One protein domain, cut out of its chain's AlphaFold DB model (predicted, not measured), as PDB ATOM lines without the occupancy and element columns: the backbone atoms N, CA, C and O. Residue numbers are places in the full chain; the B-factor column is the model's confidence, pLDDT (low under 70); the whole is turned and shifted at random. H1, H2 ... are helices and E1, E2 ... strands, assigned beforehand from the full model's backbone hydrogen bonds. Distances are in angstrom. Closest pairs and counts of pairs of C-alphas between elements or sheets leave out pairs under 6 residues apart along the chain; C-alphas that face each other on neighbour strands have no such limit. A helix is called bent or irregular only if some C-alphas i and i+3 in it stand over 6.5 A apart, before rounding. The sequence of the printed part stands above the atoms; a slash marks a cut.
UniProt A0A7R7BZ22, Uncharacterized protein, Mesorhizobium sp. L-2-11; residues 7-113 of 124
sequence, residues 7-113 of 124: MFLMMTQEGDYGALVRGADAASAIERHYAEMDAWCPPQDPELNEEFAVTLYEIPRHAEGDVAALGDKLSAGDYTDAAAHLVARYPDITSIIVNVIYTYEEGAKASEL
ATOM      1  N   MET A   7      77.353  18.923  47.357       92.88
ATOM      2  CA  MET A   7      76.604  19.232  48.576       92.88
ATOM      3  C   MET A   7      75.115  19.303  48.247       92.88
ATOM      4  O   MET A   7      74.734  19.889  47.236       92.88
ATOM      5  N   PHE A   8      74.294  18.749  49.129       92.50
ATOM      6  CA  PHE A   8      72.846  18.845  49.048       92.50
ATOM      7  C   PHE A   8      72.278  19.312  50.383       92.50
ATOM      8  O   PHE A   8      72.767  18.908  51.440       92.50
ATOM      9  N   LEU A   9      71.224  20.121  50.333       90.94
ATOM     10  CA  LEU A   9      70.310  20.272  51.460       90.94
ATOM     11  C   LEU A   9      69.219  19.212  51.314       90.94
ATOM     12  O   LEU A   9      68.424  19.275  50.381       90.94
ATOM     13  N   MET A  10      69.215  18.228  52.204       91.38
ATOM     14  CA  MET A  10      68.183  17.202  52.299       91.38
ATOM     15  C   MET A  10      67.054  17.690  53.203       91.38
ATOM     16  O   MET A  10      67.324  18.277  54.250       91.38
ATOM     17  N   MET A  11      65.815  17.393  52.822       88.50
ATOM     18  CA  MET A  11      64.613  17.616  53.617       88.50
ATOM     19  C   MET A  11      63.655  16.427  53.533       88.50
ATOM     20  O   MET A  11      63.468  15.851  52.458       88.50
ATOM     21  N   THR A  12      63.007  16.092  54.645       85.69
ATOM     22  CA  THR A  12      61.840  15.196  54.653       85.69
ATOM     23  C   THR A  12      60.645  15.866  53.976       85.69
ATOM     24  O   THR A  12      60.577  17.093  53.875       85.69
ATOM     25  N   GLN A  13      59.679  15.075  53.497       73.56
ATOM     26  CA  GLN A  13      58.455  15.630  52.899       73.56
ATOM     27  C   GLN A  13      57.645  16.491  53.873       73.56
ATOM     28  O   GLN A  13      57.019  17.459  53.449       73.56
ATOM     29  N   GLU A  14      57.666  16.151  55.162       72.00
ATOM     30  CA  GLU A  14      56.950  16.900  56.199       72.00
ATOM     31  C   GLU A  14      57.673  18.200  56.590       72.00
ATOM     32  O   GLU A  14      57.084  19.061  57.241       72.00
ATOM     33  N   GLY A  15      58.929  18.377  56.156       70.94
ATOM     34  CA  GLY A  15      59.751  19.550  56.465       70.94
ATOM     35  C   GLY A  15      60.170  19.644  57.936       70.94
ATOM     36  O   GLY A  15      60.671  20.682  58.363       70.94
ATOM     37  N   ASP A  16      59.968  18.574  58.702       74.31
ATOM     38  CA  ASP A  16      60.288  18.446  60.124       74.31
ATOM     39  C   ASP A  16      61.769  18.122  60.376       74.31
ATOM     40  O   ASP A  16      62.294  18.368  61.465       74.31
ATOM     41  N   TYR A  17      62.466  17.634  59.349       81.69
ATOM     42  CA  TYR A  17      63.885  17.331  59.390       81.69
ATOM     43  C   TYR A  17      64.601  17.790  58.121       81.69
ATOM     44  O   TYR A  17      64.112  17.645  56.996       81.69
ATOM     45  N   GLY A  18      65.816  18.299  58.307       84.75
ATOM     46  CA  GLY A  18      66.733  18.573  57.218       84.75
ATOM     47  C   GLY A  18      68.188  18.425  57.638       84.75
ATOM     48  O   GLY A  18      68.539  18.521  58.812       84.75
ATOM     49  N   ALA A  19      69.055  18.179  56.662       88.12
ATOM     50  CA  ALA A  19      70.488  18.052  56.891       88.12
ATOM     51  C   ALA A  19      71.283  18.468  55.654       88.12
ATOM     52  O   ALA A  19      70.830  18.320  54.518       88.12
ATOM     53  N   LEU A  20      72.507  18.951  55.869       90.62
ATOM     54  CA  LEU A  20      73.475  19.093  54.787       90.62
ATOM     55  C   LEU A  20      74.190  17.762  54.586       90.62
ATOM     56  O   LEU A  20      74.893  17.284  55.474       90.62
ATOM     57  N   VAL A  21      74.024  17.185  53.400       92.31
ATOM     58  CA  VAL A  21      74.580  15.878  53.039       92.31
ATOM     59  C   VAL A  21      75.510  16.008  51.838       92.31
ATOM     60  O   VAL A  21      75.446  16.968  51.063       92.31
ATOM     61  N   ARG A  22      76.430  15.053  51.691       94.00
ATOM     62  CA  ARG A  22      77.444  15.068  50.631       94.00
ATOM     63  C   ARG A  22      77.570  13.701  49.970       94.00
ATOM     64  O   ARG A  22      77.723  12.693  50.650       94.00
ATOM     65  N   GLY A  23      77.595  13.686  48.642       94.00
ATOM     66  CA  GLY A  23      77.687  12.465  47.835       94.00
ATOM     67  C   GLY A  23      78.183  12.749  46.423       94.00
ATOM     68  O   GLY A  23      78.408  13.903  46.064       94.00
ATOM     69  N   ALA A  24      78.403  11.707  45.622       93.88
ATOM     70  CA  ALA A  24      78.698  11.885  44.195       93.88
ATOM     71  C   ALA A  24      77.442  12.322  43.414       93.88
ATOM     72  O   ALA A  24      77.533  13.061  42.432       93.88
ATOM     73  N   ASP A  25      76.284  11.893  43.906       93.31
ATOM     74  CA  ASP A  25      74.929  12.154  43.431       93.31
ATOM     75  C   ASP A  25      73.965  12.176  44.635       93.31
ATOM     76  O   ASP A  25      74.390  12.024  45.786       93.31
ATOM     77  N   ALA A  26      72.678  12.410  44.371       92.94
ATOM     78  CA  ALA A  26      71.655  12.529  45.404       92.94
ATOM     79  C   ALA A  26      71.481  11.217  46.191       92.94
ATOM     80  O   ALA A  26      71.463  11.236  47.420       92.94
ATOM     81  N   ALA A  27      71.430  10.076  45.498       94.38
ATOM     82  CA  ALA A  27      71.271   8.766  46.126       94.38
ATOM     83  C   ALA A  27      72.445   8.434  47.062       94.38
ATOM     84  O   ALA A  27      72.244   8.177  48.247       94.38
ATOM     85  N   SER A  28      73.681   8.538  46.574       95.31
ATOM     86  CA  SER A  28      74.878   8.262  47.378       95.31
ATOM     87  C   SER A  28      75.049   9.222  48.558       95.31
ATOM     88  O   SER A  28      75.635   8.835  49.569       95.31
ATOM     89  N   ALA A  29      74.546  10.459  48.466       95.31
ATOM     90  CA  ALA A  29      74.546  11.389  49.592       95.31
ATOM     91  C   ALA A  29      73.623  10.917  50.728       95.31
ATOM     92  O   ALA A  29      73.999  11.015  51.895       95.31
ATOM     93  N   ILE A  30      72.451  10.375  50.381       94.88
ATOM     94  CA  ILE A  30      71.491   9.804  51.331       94.88
ATOM     95  C   ILE A  30      72.028   8.532  51.973       94.88
ATOM     96  O   ILE A  30      72.071   8.445  53.197       94.88
ATOM     97  N   GLU A  31      72.482   7.572  51.166       95.62
ATOM     98  CA  GLU A  31      73.002   6.300  51.683       95.62
ATOM     99  C   GLU A  31      74.159   6.534  52.654       95.62
ATOM    100  O   GLU A  31      74.220   5.932  53.724       95.62
ATOM    101  N   ARG A  32      75.050   7.475  52.320       95.19
ATOM    102  CA  ARG A  32      76.142   7.871  53.204       95.19
ATOM    103  C   ARG A  32      75.646   8.521  54.495       95.19
ATOM    104  O   ARG A  32      76.174   8.196  55.552       95.19
ATOM    105  N   HIS A  33      74.687   9.442  54.415       94.56
ATOM    106  CA  HIS A  33      74.159  10.134  55.591       94.56
ATOM    107  C   HIS A  33      73.560   9.153  56.603       94.56
ATOM    108  O   HIS A  33      73.911   9.200  57.780       94.56
ATOM    109  N   TYR A  34      72.723   8.227  56.135       93.12
ATOM    110  CA  TYR A  34      72.134   7.209  56.999       93.12
ATOM    111  C   TYR A  34      73.175   6.206  57.503       93.12
ATOM    112  O   TYR A  34      73.181   5.909  58.687       93.12
ATOM    113  N   ALA A  35      74.141   5.780  56.681       94.12
ATOM    114  CA  ALA A  35      75.236   4.933  57.163       94.12
ATOM    115  C   ALA A  35      76.073   5.612  58.267       94.12
ATOM    116  O   ALA A  35      76.535   4.955  59.201       94.12
ATOM    117  N   GLU A  36      76.282   6.930  58.172       92.94
ATOM    118  CA  GLU A  36      76.909   7.712  59.237       92.94
ATOM    119  C   GLU A  36      76.011   7.731  60.485       92.94
ATOM    120  O   GLU A  36      76.508   7.433  61.566       92.94
ATOM    121  N   MET A  37      74.705   7.998  60.354       90.56
ATOM    122  CA  MET A  37      73.754   7.939  61.476       90.56
ATOM    123  C   MET A  37      73.743   6.573  62.172       90.56
ATOM    124  O   MET A  37      73.838   6.530  63.396       90.56
ATOM    125  N   ASP A  38      73.714   5.477  61.418       92.06
ATOM    126  CA  ASP A  38      73.687   4.105  61.936       92.06
ATOM    127  C   ASP A  38      74.948   3.773  62.735       92.06
ATOM    128  O   ASP A  38      74.898   3.060  63.736       92.06
ATOM    129  N   ALA A  39      76.097   4.327  62.335       92.19
ATOM    130  CA  ALA A  39      77.341   4.171  63.080       92.19
ATOM    131  C   ALA A  39      77.293   4.862  64.458       92.19
ATOM    132  O   ALA A  39      77.967   4.415  65.388       92.19
ATOM    133  N   TRP A  40      76.505   5.934  64.599       90.25
ATOM    134  CA  TRP A  40      76.282   6.628  65.873       90.25
ATOM    135  C   TRP A  40      75.136   6.020  66.687       90.25
ATOM    136  O   TRP A  40      75.225   5.951  67.913       90.25
ATOM    137  N   CYS A  41      74.069   5.591  66.018       89.00
ATOM    138  CA  CYS A  41      72.865   5.034  66.616       89.00
ATOM    139  C   CYS A  41      72.362   3.856  65.767       89.00
ATOM    140  O   CYS A  41      71.488   4.045  64.920       89.00
ATOM    141  N   PRO A  42      72.887   2.640  65.996       87.31
ATOM    142  CA  PRO A  42      72.491   1.475  65.220       87.31
ATOM    143  C   PRO A  42      71.005   1.166  65.422       87.31
ATOM    144  O   PRO A  42      70.532   1.246  66.571       87.31
ATOM    145  N   PRO A  43      70.282   0.758  64.364       87.31
ATOM    146  CA  PRO A  43      68.906   0.314  64.506       87.31
ATOM    147  C   PRO A  43      68.843  -0.862  65.489       87.31
ATOM    148  O   PRO A  43      69.718  -1.730  65.518       87.31
ATOM    149  N   GLN A  44      67.824  -0.863  66.346       89.19
ATOM    150  CA  GLN A  44      67.634  -1.885  67.386       89.19
ATOM    151  C   GLN A  44      66.501  -2.858  67.052       89.19
ATOM    152  O   GLN A  44      66.342  -3.858  67.747       89.19
ATOM    153  N   ASP A  45      65.715  -2.552  66.020       92.00
ATOM    154  CA  ASP A  45      64.544  -3.316  65.608       92.00
ATOM    155  C   ASP A  45      64.877  -4.194  64.388       92.00
ATOM    156  O   ASP A  45      65.058  -3.656  63.295       92.00
ATOM    157  N   PRO A  46      64.960  -5.530  64.547       90.31
ATOM    158  CA  PRO A  46      65.213  -6.454  63.442       90.31
ATOM    159  C   PRO A  46      64.093  -6.503  62.396       90.31
ATOM    160  O   PRO A  46      64.318  -7.014  61.302       90.31
ATOM    161  N   GLU A  47      62.891  -6.022  62.724       92.19
ATOM    162  CA  GLU A  47      61.740  -5.978  61.815       92.19
ATOM    163  C   GLU A  47      61.630  -4.636  61.067       92.19
ATOM    164  O   GLU A  47      60.707  -4.449  60.272       92.19
ATOM    165  N   LEU A  48      62.579  -3.716  61.283       91.69
ATOM    166  CA  LEU A  48      62.583  -2.392  60.671       91.69
ATOM    167  C   LEU A  48      62.611  -2.471  59.138       91.69
ATOM    168  O   LEU A  48      63.567  -2.972  58.536       91.69
ATOM    169  N   ASN A  49      61.562  -1.926  58.527       93.12
ATOM    170  CA  ASN A  49      61.407  -1.769  57.087       93.12
ATOM    171  C   ASN A  49      60.549  -0.530  56.812       93.12
ATOM    172  O   ASN A  49      59.327  -0.561  56.975       93.12
ATOM    173  N   GLU A  50      61.201   0.557  56.420       92.31
ATOM    174  CA  GLU A  50      60.558   1.838  56.156       92.31
ATOM    175  C   GLU A  50      60.820   2.281  54.719       92.31
ATOM    176  O   GLU A  50      61.935   2.179  54.208       92.31
ATOM    177  N   GLU A  51      59.782   2.805  54.075       93.00
ATOM    178  CA  GLU A  51      59.878   3.443  52.768       93.00
ATOM    179  C   GLU A  51      59.373   4.879  52.886       93.00
ATOM    180  O   GLU A  51      58.239   5.125  53.302       93.00
ATOM    181  N   PHE A  52      60.223   5.833  52.525       91.31
ATOM    182  CA  PHE A  52      59.893   7.251  52.574       91.31
ATOM    183  C   PHE A  52      60.647   8.029  51.500       91.31
ATOM    184  O   PHE A  52      61.658   7.588  50.958       91.31
ATOM    185  N   ALA A  53      60.158   9.228  51.200       91.31
ATOM    186  CA  ALA A  53      60.779  10.111  50.227       91.31
ATOM    187  C   ALA A  53      61.394  11.340  50.902       91.31
ATOM    188  O   ALA A  53      60.843  11.906  51.847       91.31
ATOM    189  N   VAL A  54      62.520  11.784  50.356       91.31
ATOM    190  CA  VAL A  54      63.206  13.019  50.742       91.31
ATOM    191  C   VAL A  54      63.427  13.893  49.515       91.31
ATOM    192  O   VAL A  54      63.560  13.405  48.392       91.31
ATOM    193  N   THR A  55      63.472  15.203  49.726       91.38
ATOM    194  CA  THR A  55      63.820  16.184  48.696       91.38
ATOM    195  C   THR A  55      65.244  16.664  48.938       91.38
ATOM    196  O   THR A  55      65.570  17.103  50.036       91.38
ATOM    197  N   LEU A  56      66.100  16.593  47.921       92.00
ATOM    198  CA  LEU A  56      67.459  17.125  47.955       92.00
ATOM    199  C   LEU A  56      67.563  18.333  47.034       92.00
ATOM    200  O   LEU A  56      67.283  18.240  45.843       92.00
ATOM    201  N   TYR A  57      68.031  19.448  47.574       90.88
ATOM    202  CA  TYR A  57      68.393  20.636  46.813       90.88
ATOM    203  C   TYR A  57      69.893  20.590  46.524       90.88
ATOM    204  O   TYR A  57      70.699  20.689  47.452       90.88
ATOM    205  N   GLU A  58      70.280  20.407  45.258       92.94
ATOM    206  CA  GLU A  58      71.693  20.427  44.860       92.94
ATOM    207  C   GLU A  58      72.245  21.843  45.018       92.94
ATOM    208  O   GLU A  58      71.761  22.779  44.382       92.94
ATOM    209  N   ILE A  59      73.256  21.999  45.875       91.25
ATOM    210  CA  ILE A  59      73.856  23.294  46.180       91.25
ATOM    211  C   ILE A  59      74.957  23.591  45.154       91.25
ATOM    212  O   ILE A  59      75.944  22.848  45.079       91.25
ATOM    213  N   PRO A  60      74.853  24.690  44.385       90.44
ATOM    214  CA  PRO A  60      75.903  25.104  43.471       90.44
ATOM    215  C   PRO A  60      77.219  25.335  44.214       90.44
ATOM    216  O   PRO A  60      77.245  25.935  45.288       90.44
ATOM    217  N   ARG A  61      78.353  24.958  43.608       90.31
ATOM    218  CA  ARG A  61      79.685  25.113  44.232       90.31
ATOM    219  C   ARG A  61      79.979  26.523  44.749       90.31
ATOM    220  O   ARG A  61      80.677  26.679  45.742       90.31
ATOM    221  N   HIS A  62      79.481  27.550  44.063       89.44
ATOM    222  CA  HIS A  62      79.693  28.945  44.453       89.44
ATOM    223  C   HIS A  62      78.847  29.367  45.669       89.44
ATOM    224  O   HIS A  62      79.162  30.371  46.300       89.44
ATOM    225  N   ALA A  63      77.800  28.607  45.996       88.06
ATOM    226  CA  ALA A  63      76.921  28.816  47.140       88.06
ATOM    227  C   ALA A  63      77.322  27.967  48.362       88.06
ATOM    228  O   ALA A  63      76.903  28.283  49.470       88.06
ATOM    229  N   GLU A  64      78.158  26.928  48.195       88.62
ATOM    230  CA  GLU A  64      78.529  25.993  49.277       88.62
ATOM    231  C   GLU A  64      79.039  26.692  50.547       88.62
ATOM    232  O   GLU A  64      78.684  26.279  51.647       88.62
ATOM    233  N   GLY A  65      79.847  27.750  50.414       84.75
ATOM    234  CA  GLY A  65      80.361  28.497  51.570       84.75
ATOM    235  C   GLY A  65      79.264  29.224  52.352       84.75
ATOM    236  O   GLY A  65      79.292  29.244  53.583       84.75
ATOM    237  N   ASP A  66      78.271  29.759  51.643       82.94
ATOM    238  CA  ASP A  66      77.164  30.502  52.240       82.94
ATOM    239  C   ASP A  66      76.194  29.558  52.961       82.94
ATOM    240  O   ASP A  66      75.761  29.866  54.072       82.94
ATOM    241  N   VAL A  67      75.885  28.390  52.381       80.88
ATOM    242  CA  VAL A  67      74.976  27.421  53.024       80.88
ATOM    243  C   VAL A  67      75.667  26.577  54.094       80.88
ATOM    244  O   VAL A  67      75.026  26.244  55.088       80.88
ATOM    245  N   ALA A  68      76.975  26.322  54.000       79.38
ATOM    246  CA  ALA A  68      77.717  25.690  55.094       79.38
ATOM    247  C   ALA A  68      77.604  26.498  56.401       79.38
ATOM    248  O   ALA A  68      77.404  25.918  57.464       79.38
ATOM    249  N   ALA A  69      77.638  27.833  56.321       74.44
ATOM    250  CA  ALA A  69      77.430  28.715  57.471       74.44
ATOM    251  C   ALA A  69      75.977  28.724  57.995       74.44
ATOM    252  O   ALA A  69      75.720  29.198  59.104       74.44
ATOM    253  N   LEU A  70      75.018  28.226  57.205       69.94
ATOM    254  CA  LEU A  70      73.629  28.030  57.623       69.94
ATOM    255  C   LEU A  70      73.414  26.675  58.306       69.94
ATOM    256  O   LEU A  70      72.454  26.565  59.057       69.94
ATOM    257  N   GLY A  71      74.296  25.686  58.117       67.25
ATOM    258  CA  GLY A  71      74.197  24.358  58.742       67.25
ATOM    259  C   GLY A  71      73.971  24.408  60.257       67.25
ATOM    260  O   GLY A  71      73.076  23.742  60.771       67.25
ATOM    261  N   ASP A  72      74.692  25.291  60.953       64.69
ATOM    262  CA  ASP A  72      74.561  25.488  62.406       64.69
ATOM    263  C   ASP A  72      73.259  26.191  62.825       64.69
ATOM    264  O   ASP A  72      72.886  26.160  63.993       64.69
ATOM    265  N   LYS A  73      72.580  26.873  61.895       62.66
ATOM    266  CA  LYS A  73      71.291  27.545  62.135       62.66
ATOM    267  C   LYS A  73      70.111  26.655  61.763       62.66
ATOM    268  O   LYS A  73      69.061  26.745  62.387       62.66
ATOM    269  N   LEU A  74      70.300  25.805  60.758       62.41
ATOM    270  CA  LEU A  74      69.332  24.824  60.283       62.41
ATOM    271  C   LEU A  74      68.965  23.822  61.387       62.41
ATOM    272  O   LEU A  74      67.790  23.528  61.569       62.41
ATOM    273  N   SER A  75      69.937  23.421  62.213       58.84
ATOM    274  CA  SER A  75      69.745  22.552  63.387       58.84
ATOM    275  C   SER A  75      68.727  23.058  64.425       58.84
ATOM    276  O   SER A  75      68.343  22.296  65.312       58.84
ATOM    277  N   ALA A  76      68.248  24.303  64.312       59.84
ATOM    278  CA  ALA A  76      67.190  24.872  65.147       59.84
ATOM    279  C   ALA A  76      65.751  24.556  64.678       59.84
ATOM    280  O   ALA A  76      64.808  24.984  65.341       59.84
ATOM    281  N   GLY A  77      65.566  23.807  63.581       63.47
ATOM    282  CA  GLY A  77      64.260  23.259  63.186       63.47
ATOM    283  C   GLY A  77      63.482  24.046  62.129       63.47
ATOM    284  O   GLY A  77      62.340  23.694  61.856       63.47
ATOM    285  N   ASP A  78      64.070  25.075  61.511       69.12
ATOM    286  CA  ASP A  78      63.396  25.902  60.493       69.12
ATOM    287  C   ASP A  78      63.956  25.653  59.078       69.12
ATOM    288  O   ASP A  78      64.487  26.533  58.392       69.12
ATOM    289  N   TYR A  79      63.929  24.383  58.668       70.44
ATOM    290  CA  TYR A  79      64.532  23.921  57.415       70.44
ATOM    291  C   TYR A  79      63.749  24.378  56.179       70.44
ATOM    292  O   TYR A  79      64.350  24.652  55.139       70.44
ATOM    293  N   THR A  80      62.427  24.511  56.302       74.56
ATOM    294  CA  THR A  80      61.537  24.930  55.212       74.56
ATOM    295  C   THR A  80      61.788  26.373  54.793       74.56
ATOM    296  O   THR A  80      61.975  26.637  53.602       74.56
ATOM    297  N   ASP A  81      61.890  27.300  55.748       74.69
ATOM    298  CA  ASP A  81      62.182  28.704  55.446       74.69
ATOM    299  C   ASP A  81      63.594  28.873  54.878       74.69
ATOM    300  O   ASP A  81      63.820  29.653  53.947       74.69
ATOM    301  N   ALA A  82      64.556  28.097  55.376       71.12
ATOM    302  CA  ALA A  82      65.916  28.131  54.865       71.12
ATOM    303  C   ALA A  82      66.036  27.562  53.443       71.12
ATOM    304  O   ALA A  82      66.749  28.140  52.617       71.12
ATOM    305  N   ALA A  83      65.320  26.481  53.122       76.00
ATOM    306  CA  ALA A  83      65.244  25.954  51.763       76.00
ATOM    307  C   ALA A  83      64.565  26.949  50.815       76.00
ATOM    308  O   ALA A  83      65.090  27.221  49.734       76.00
ATOM    309  N   ALA A  84      63.458  27.569  51.239       79.38
ATOM    310  CA  ALA A  84      62.793  28.619  50.472       79.38
ATOM    311  C   ALA A  84      63.727  29.813  50.213       79.38
ATOM    312  O   ALA A  84      63.811  30.308  49.086       79.38
ATOM    313  N   HIS A  85      64.485  30.245  51.226       78.81
ATOM    314  CA  HIS A  85      65.468  31.317  51.088       78.81
ATOM    315  C   HIS A  85      66.613  30.942  50.136       78.81
ATOM    316  O   HIS A  85      67.025  31.764  49.317       78.81
ATOM    317  N   LEU A  86      67.109  29.704  50.213       79.25
ATOM    318  CA  LEU A  86      68.150  29.192  49.323       79.25
ATOM    319  C   LEU A  86      67.692  29.184  47.867       79.25
ATOM    320  O   LEU A  86      68.378  29.759  47.025       79.25
ATOM    321  N   VAL A  87      66.522  28.610  47.578       81.50
ATOM    322  CA  VAL A  87      65.967  28.549  46.215       81.50
ATOM    323  C   VAL A  87      65.684  29.952  45.666       81.50
ATOM    324  O   VAL A  87      65.948  30.222  44.496       81.50
ATOM    325  N   ALA A  88      65.203  30.880  46.501       85.12
ATOM    326  CA  ALA A  88      64.982  32.266  46.090       85.12
ATOM    327  C   ALA A  88      66.291  33.016  45.784       85.12
ATOM    328  O   ALA A  88      66.322  33.881  44.906       85.12
ATOM    329  N   ARG A  89      67.369  32.709  46.515       86.88
ATOM    330  CA  ARG A  89      68.673  33.368  46.375       86.88
ATOM    331  C   ARG A  89      69.527  32.779  45.248       86.88
ATOM    332  O   ARG A  89      70.253  33.534  44.604       86.88
ATOM    333  N   TYR A  90      69.437  31.473  45.014       87.06
ATOM    334  CA  TYR A  90      70.199  30.740  44.000       87.06
ATOM    335  C   TYR A  90      69.224  30.023  43.054       87.06
ATOM    336  O   TYR A  90      68.850  28.874  43.295       87.06
ATOM    337  N   PRO A  91      68.779  30.694  41.974       84.25
ATOM    338  CA  PRO A  91      67.759  30.159  41.070       84.25
ATOM    339  C   PRO A  91      68.242  28.963  40.232       84.25
ATOM    340  O   PRO A  91      67.445  28.346  39.534       84.25
ATOM    341  N   ASP A  92      69.539  28.655  40.264       86.69
ATOM    342  CA  ASP A  92      70.152  27.484  39.638       86.69
ATOM    343  C   ASP A  92      70.150  26.235  40.537       86.69
ATOM    344  O   ASP A  92      70.587  25.172  40.093       86.69
ATOM    345  N   ILE A  93      69.633  26.329  41.769       87.38
ATOM    346  CA  ILE A  93      69.360  25.158  42.610       87.38
ATOM    347  C   ILE A  93      68.278  24.297  41.953       87.38
ATOM    348  O   ILE A  93      67.174  24.759  41.663       87.38
ATOM    349  N   THR A  94      68.566  23.005  41.799       85.19
ATOM    350  CA  THR A  94      67.587  22.000  41.368       85.19
ATOM    351  C   THR A  94      67.195  21.096  42.529       85.19
ATOM    352  O   THR A  94      68.056  20.656  43.293       85.19
ATOM    353  N   SER A  95      65.903  20.782  42.637       88.69
ATOM    354  CA  SER A  95      65.387  19.800  43.594       88.69
ATOM    355  C   SER A  95      65.294  18.412  42.962       88.69
ATOM    356  O   SER A  95      64.788  18.270  41.849       88.69
ATOM    357  N   ILE A  96      65.716  17.391  43.697       90.94
ATOM    358  CA  ILE A  96      65.662  15.981  43.315       90.94
ATOM    359  C   ILE A  96      64.888  15.249  44.404       90.94
ATOM    360  O   ILE A  96      65.237  15.350  45.577       90.94
ATOM    361  N   ILE A  97      63.843  14.515  44.032       90.94
ATOM    362  CA  ILE A  97      63.122  13.667  44.981       90.94
ATOM    363  C   ILE A  97      63.768  12.286  44.953       90.94
ATOM    364  O   ILE A  97      63.955  11.696  43.887       90.94
ATOM    365  N   VAL A  98      64.114  11.772  46.124       91.94
ATOM    366  CA  VAL A  98      64.779  10.483  46.301       91.94
ATOM    367  C   VAL A  98      63.887   9.603  47.165       91.94
ATOM    368  O   VAL A  98      63.467  10.021  48.243       91.94
ATOM    369  N   ASN A  99      63.596   8.396  46.685       93.62
ATOM    370  CA  ASN A  99      62.986   7.344  47.487       93.62
ATOM    371  C   ASN A  99      64.063   6.647  48.311       93.62
ATOM    372  O   ASN A  99      65.134   6.335  47.781       93.62
ATOM    373  N   VAL A 100      63.756   6.375  49.570       93.38
ATOM    374  CA  VAL A 100      64.628   5.689  50.516       93.38
ATOM    375  C   VAL A 100      63.894   4.464  51.026       93.38
ATOM    376  O   VAL A 100      62.794   4.579  51.557       93.38
ATOM    377  N   ILE A 101      64.518   3.301  50.862       94.88
ATOM    378  CA  ILE A 101      64.117   2.064  51.526       94.88
ATOM    379  C   ILE A 101      65.152   1.824  52.616       94.88
ATOM    380  O   ILE A 101      66.335   1.661  52.314       94.88
ATOM    381  N   TYR A 102      64.719   1.854  53.868       93.19
ATOM    382  CA  TYR A 102      65.576   1.683  55.029       93.19
ATOM    383  C   TYR A 102      65.232   0.367  55.727       93.19
ATOM    384  O   TYR A 102      64.095   0.159  56.152       93.19
ATOM    385  N   THR A 103      66.213  -0.529  55.838       93.50
ATOM    386  CA  THR A 103      66.043  -1.834  56.493       93.50
ATOM    387  C   THR A 103      67.091  -2.057  57.572       93.50
ATOM    388  O   THR A 103      68.194  -1.515  57.506       93.50
ATOM    389  N   TYR A 104      66.769  -2.907  58.548       88.81
ATOM    390  CA  TYR A 104      67.709  -3.295  59.604       88.81
ATOM    391  C   TYR A 104      69.024  -3.889  59.065       88.81
ATOM    392  O   TYR A 104      70.100  -3.580  59.572       88.81
ATOM    393  N   GLU A 105      68.944  -4.763  58.055       88.38
ATOM    394  CA  GLU A 105      70.104  -5.518  57.559       88.38
ATOM    395  C   GLU A 105      70.973  -4.721  56.576       88.38
ATOM    396  O   GLU A 105      72.194  -4.885  56.564       88.38
ATOM    397  N   GLU A 106      70.359  -3.884  55.732       89.81
ATOM    398  CA  GLU A 106      71.051  -3.220  54.619       89.81
ATOM    399  C   GLU A 106      71.269  -1.715  54.831       89.81
ATOM    400  O   GLU A 106      72.028  -1.106  54.067       89.81
ATOM    401  N   GLY A 107      70.628  -1.122  55.844       92.00
ATOM    402  CA  GLY A 107      70.573   0.323  56.049       92.00
ATOM    403  C   GLY A 107      69.760   1.020  54.955       92.00
ATOM    404  O   GLY A 107      68.841   0.443  54.368       92.00
ATOM    405  N   ALA A 108      70.103   2.274  54.653       93.75
ATOM    406  CA  ALA A 108      69.446   3.030  53.589       93.75
ATOM    407  C   ALA A 108      69.888   2.579  52.187       93.75
ATOM    408  O   ALA A 108      71.078   2.585  51.860       93.75
ATOM    409  N   LYS A 109      68.909   2.309  51.322       95.88
ATOM    410  CA  LYS A 109      69.058   2.244  49.863       95.88
ATOM    411  C   LYS A 109      68.262   3.358  49.217       95.88
ATOM    412  O   LYS A 109      67.063   3.490  49.458       95.88
ATOM    413  N   ALA A 110      68.929   4.156  48.391       93.38
ATOM    414  CA  ALA A 110      68.343   5.355  47.815       93.38
ATOM    415  C   ALA A 110      68.221   5.254  46.294       93.38
ATOM    416  O   ALA A 110      69.094   4.730  45.603       93.38
ATOM    417  N   SER A 111      67.139   5.800  45.746       92.25
ATOM    418  CA  SER A 111      66.949   5.896  44.298       92.25
ATOM    419  C   SER A 111      66.226   7.181  43.926       92.25
ATOM    420  O   SER A 111      65.266   7.583  44.578       92.25
ATOM    421  N   GLU A 112      66.691   7.854  42.876       88.50
ATOM    422  CA  GLU A 112      66.013   9.048  42.370       88.50
ATOM    423  C   GLU A 112      64.635   8.669  41.818       88.50
ATOM    424  O   GLU A 112      64.507   7.811  40.936       88.50
ATOM    425  N   LEU A 113      63.591   9.330  42.316       79.94
ATOM    426  CA  LEU A 113      62.267   9.229  41.729       79.94
ATOM    427  C   LEU A 113      62.270  10.051  40.447       79.94
ATOM    428  O   LEU A 113      62.481  11.265  40.462       79.94
TER     429      LEU A 113
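What this domain is: This is residues 7 to 113 of the 124 residues of an uncharacterized protein of Mesorhizobium sp. L-2-11 (UniProt A0A7R7BZ22). A strongly twisted sheet of five strands curls like part of a barrel round the long helix H1, while two shorter helices, H2 and H3, cover part of its other face. The printed part has 107 residues with three named helices and five named strands, along the chain E1 E2 H1 E3 H2 H3 E4 E5. The antiparallel sheet runs E2 E1 E3 E4 E5, and the class is mixed, helices and strands. The whole is compact, with a radius of gyration of the C-alphas of 13.9 A, yet elongated, spanning 43 by 27 by 23 A.

How they stand to each other: The edge strands are E2, residues 18 to 23, and E5, residues 107 to 112; the inner strands are E1, residues 7 to 12, E3, residues 49 to 59, and E4, residues 94 to 103. Within hydrogen-bond range are N 10 and O 19 in the hairpin E1 and E2, 2.8 A, N 11 and O 55 between E1 and E3, 2.8 A, N 54 and O 98 between E3 and E4, 2.9 A, and N 101 and O 109 in the hairpin E4 and E5, 2.9 A. H1, residues 26 to 40, is on the sheet; its closest C-alphas to E5 are those of Ala 27 and Ala 110, 4.8 A. E2, H1 and E3 make a split strand-helix-strand unit, two strands of one sheet with a helix between them along the chain and another strand, E1, between them in the sheet, and its crossover is right-handed. H2, residues 64 to 74, and H3, residues 79 to 89, are on the opposite face, giving three layers, at heights over the sheet of 8.9 A over E2 and E1 and 9.8 A over E1 and E3. H2 and H3 are close but not clearly touching, the closest C-alphas being those of Leu 74 and Ala 82, 7.2 A. Every O i to N i+4 pair is within hydrogen-bond range in H1 and H3, and 4 of 7 in H2, which is only just irregular, with C-alphas 69 and 72 at 6.6 A.

Where its parts are: E1 begins at C-alpha 7, (76.604, 19.232, 48.576), and E5 ends at C-alpha 112, (66.013, 9.048, 42.370). From first to last C-alpha E3 measures 30.0 A, E4 28.3 A and H1 21.8 A.

The domain as a whole: The two C-alphas farthest apart, those of Pro 46 and Arg 89, are 43.5 A apart. The printed part has no cut and no long link. Residues 70 to 78 have pLDDT under 70.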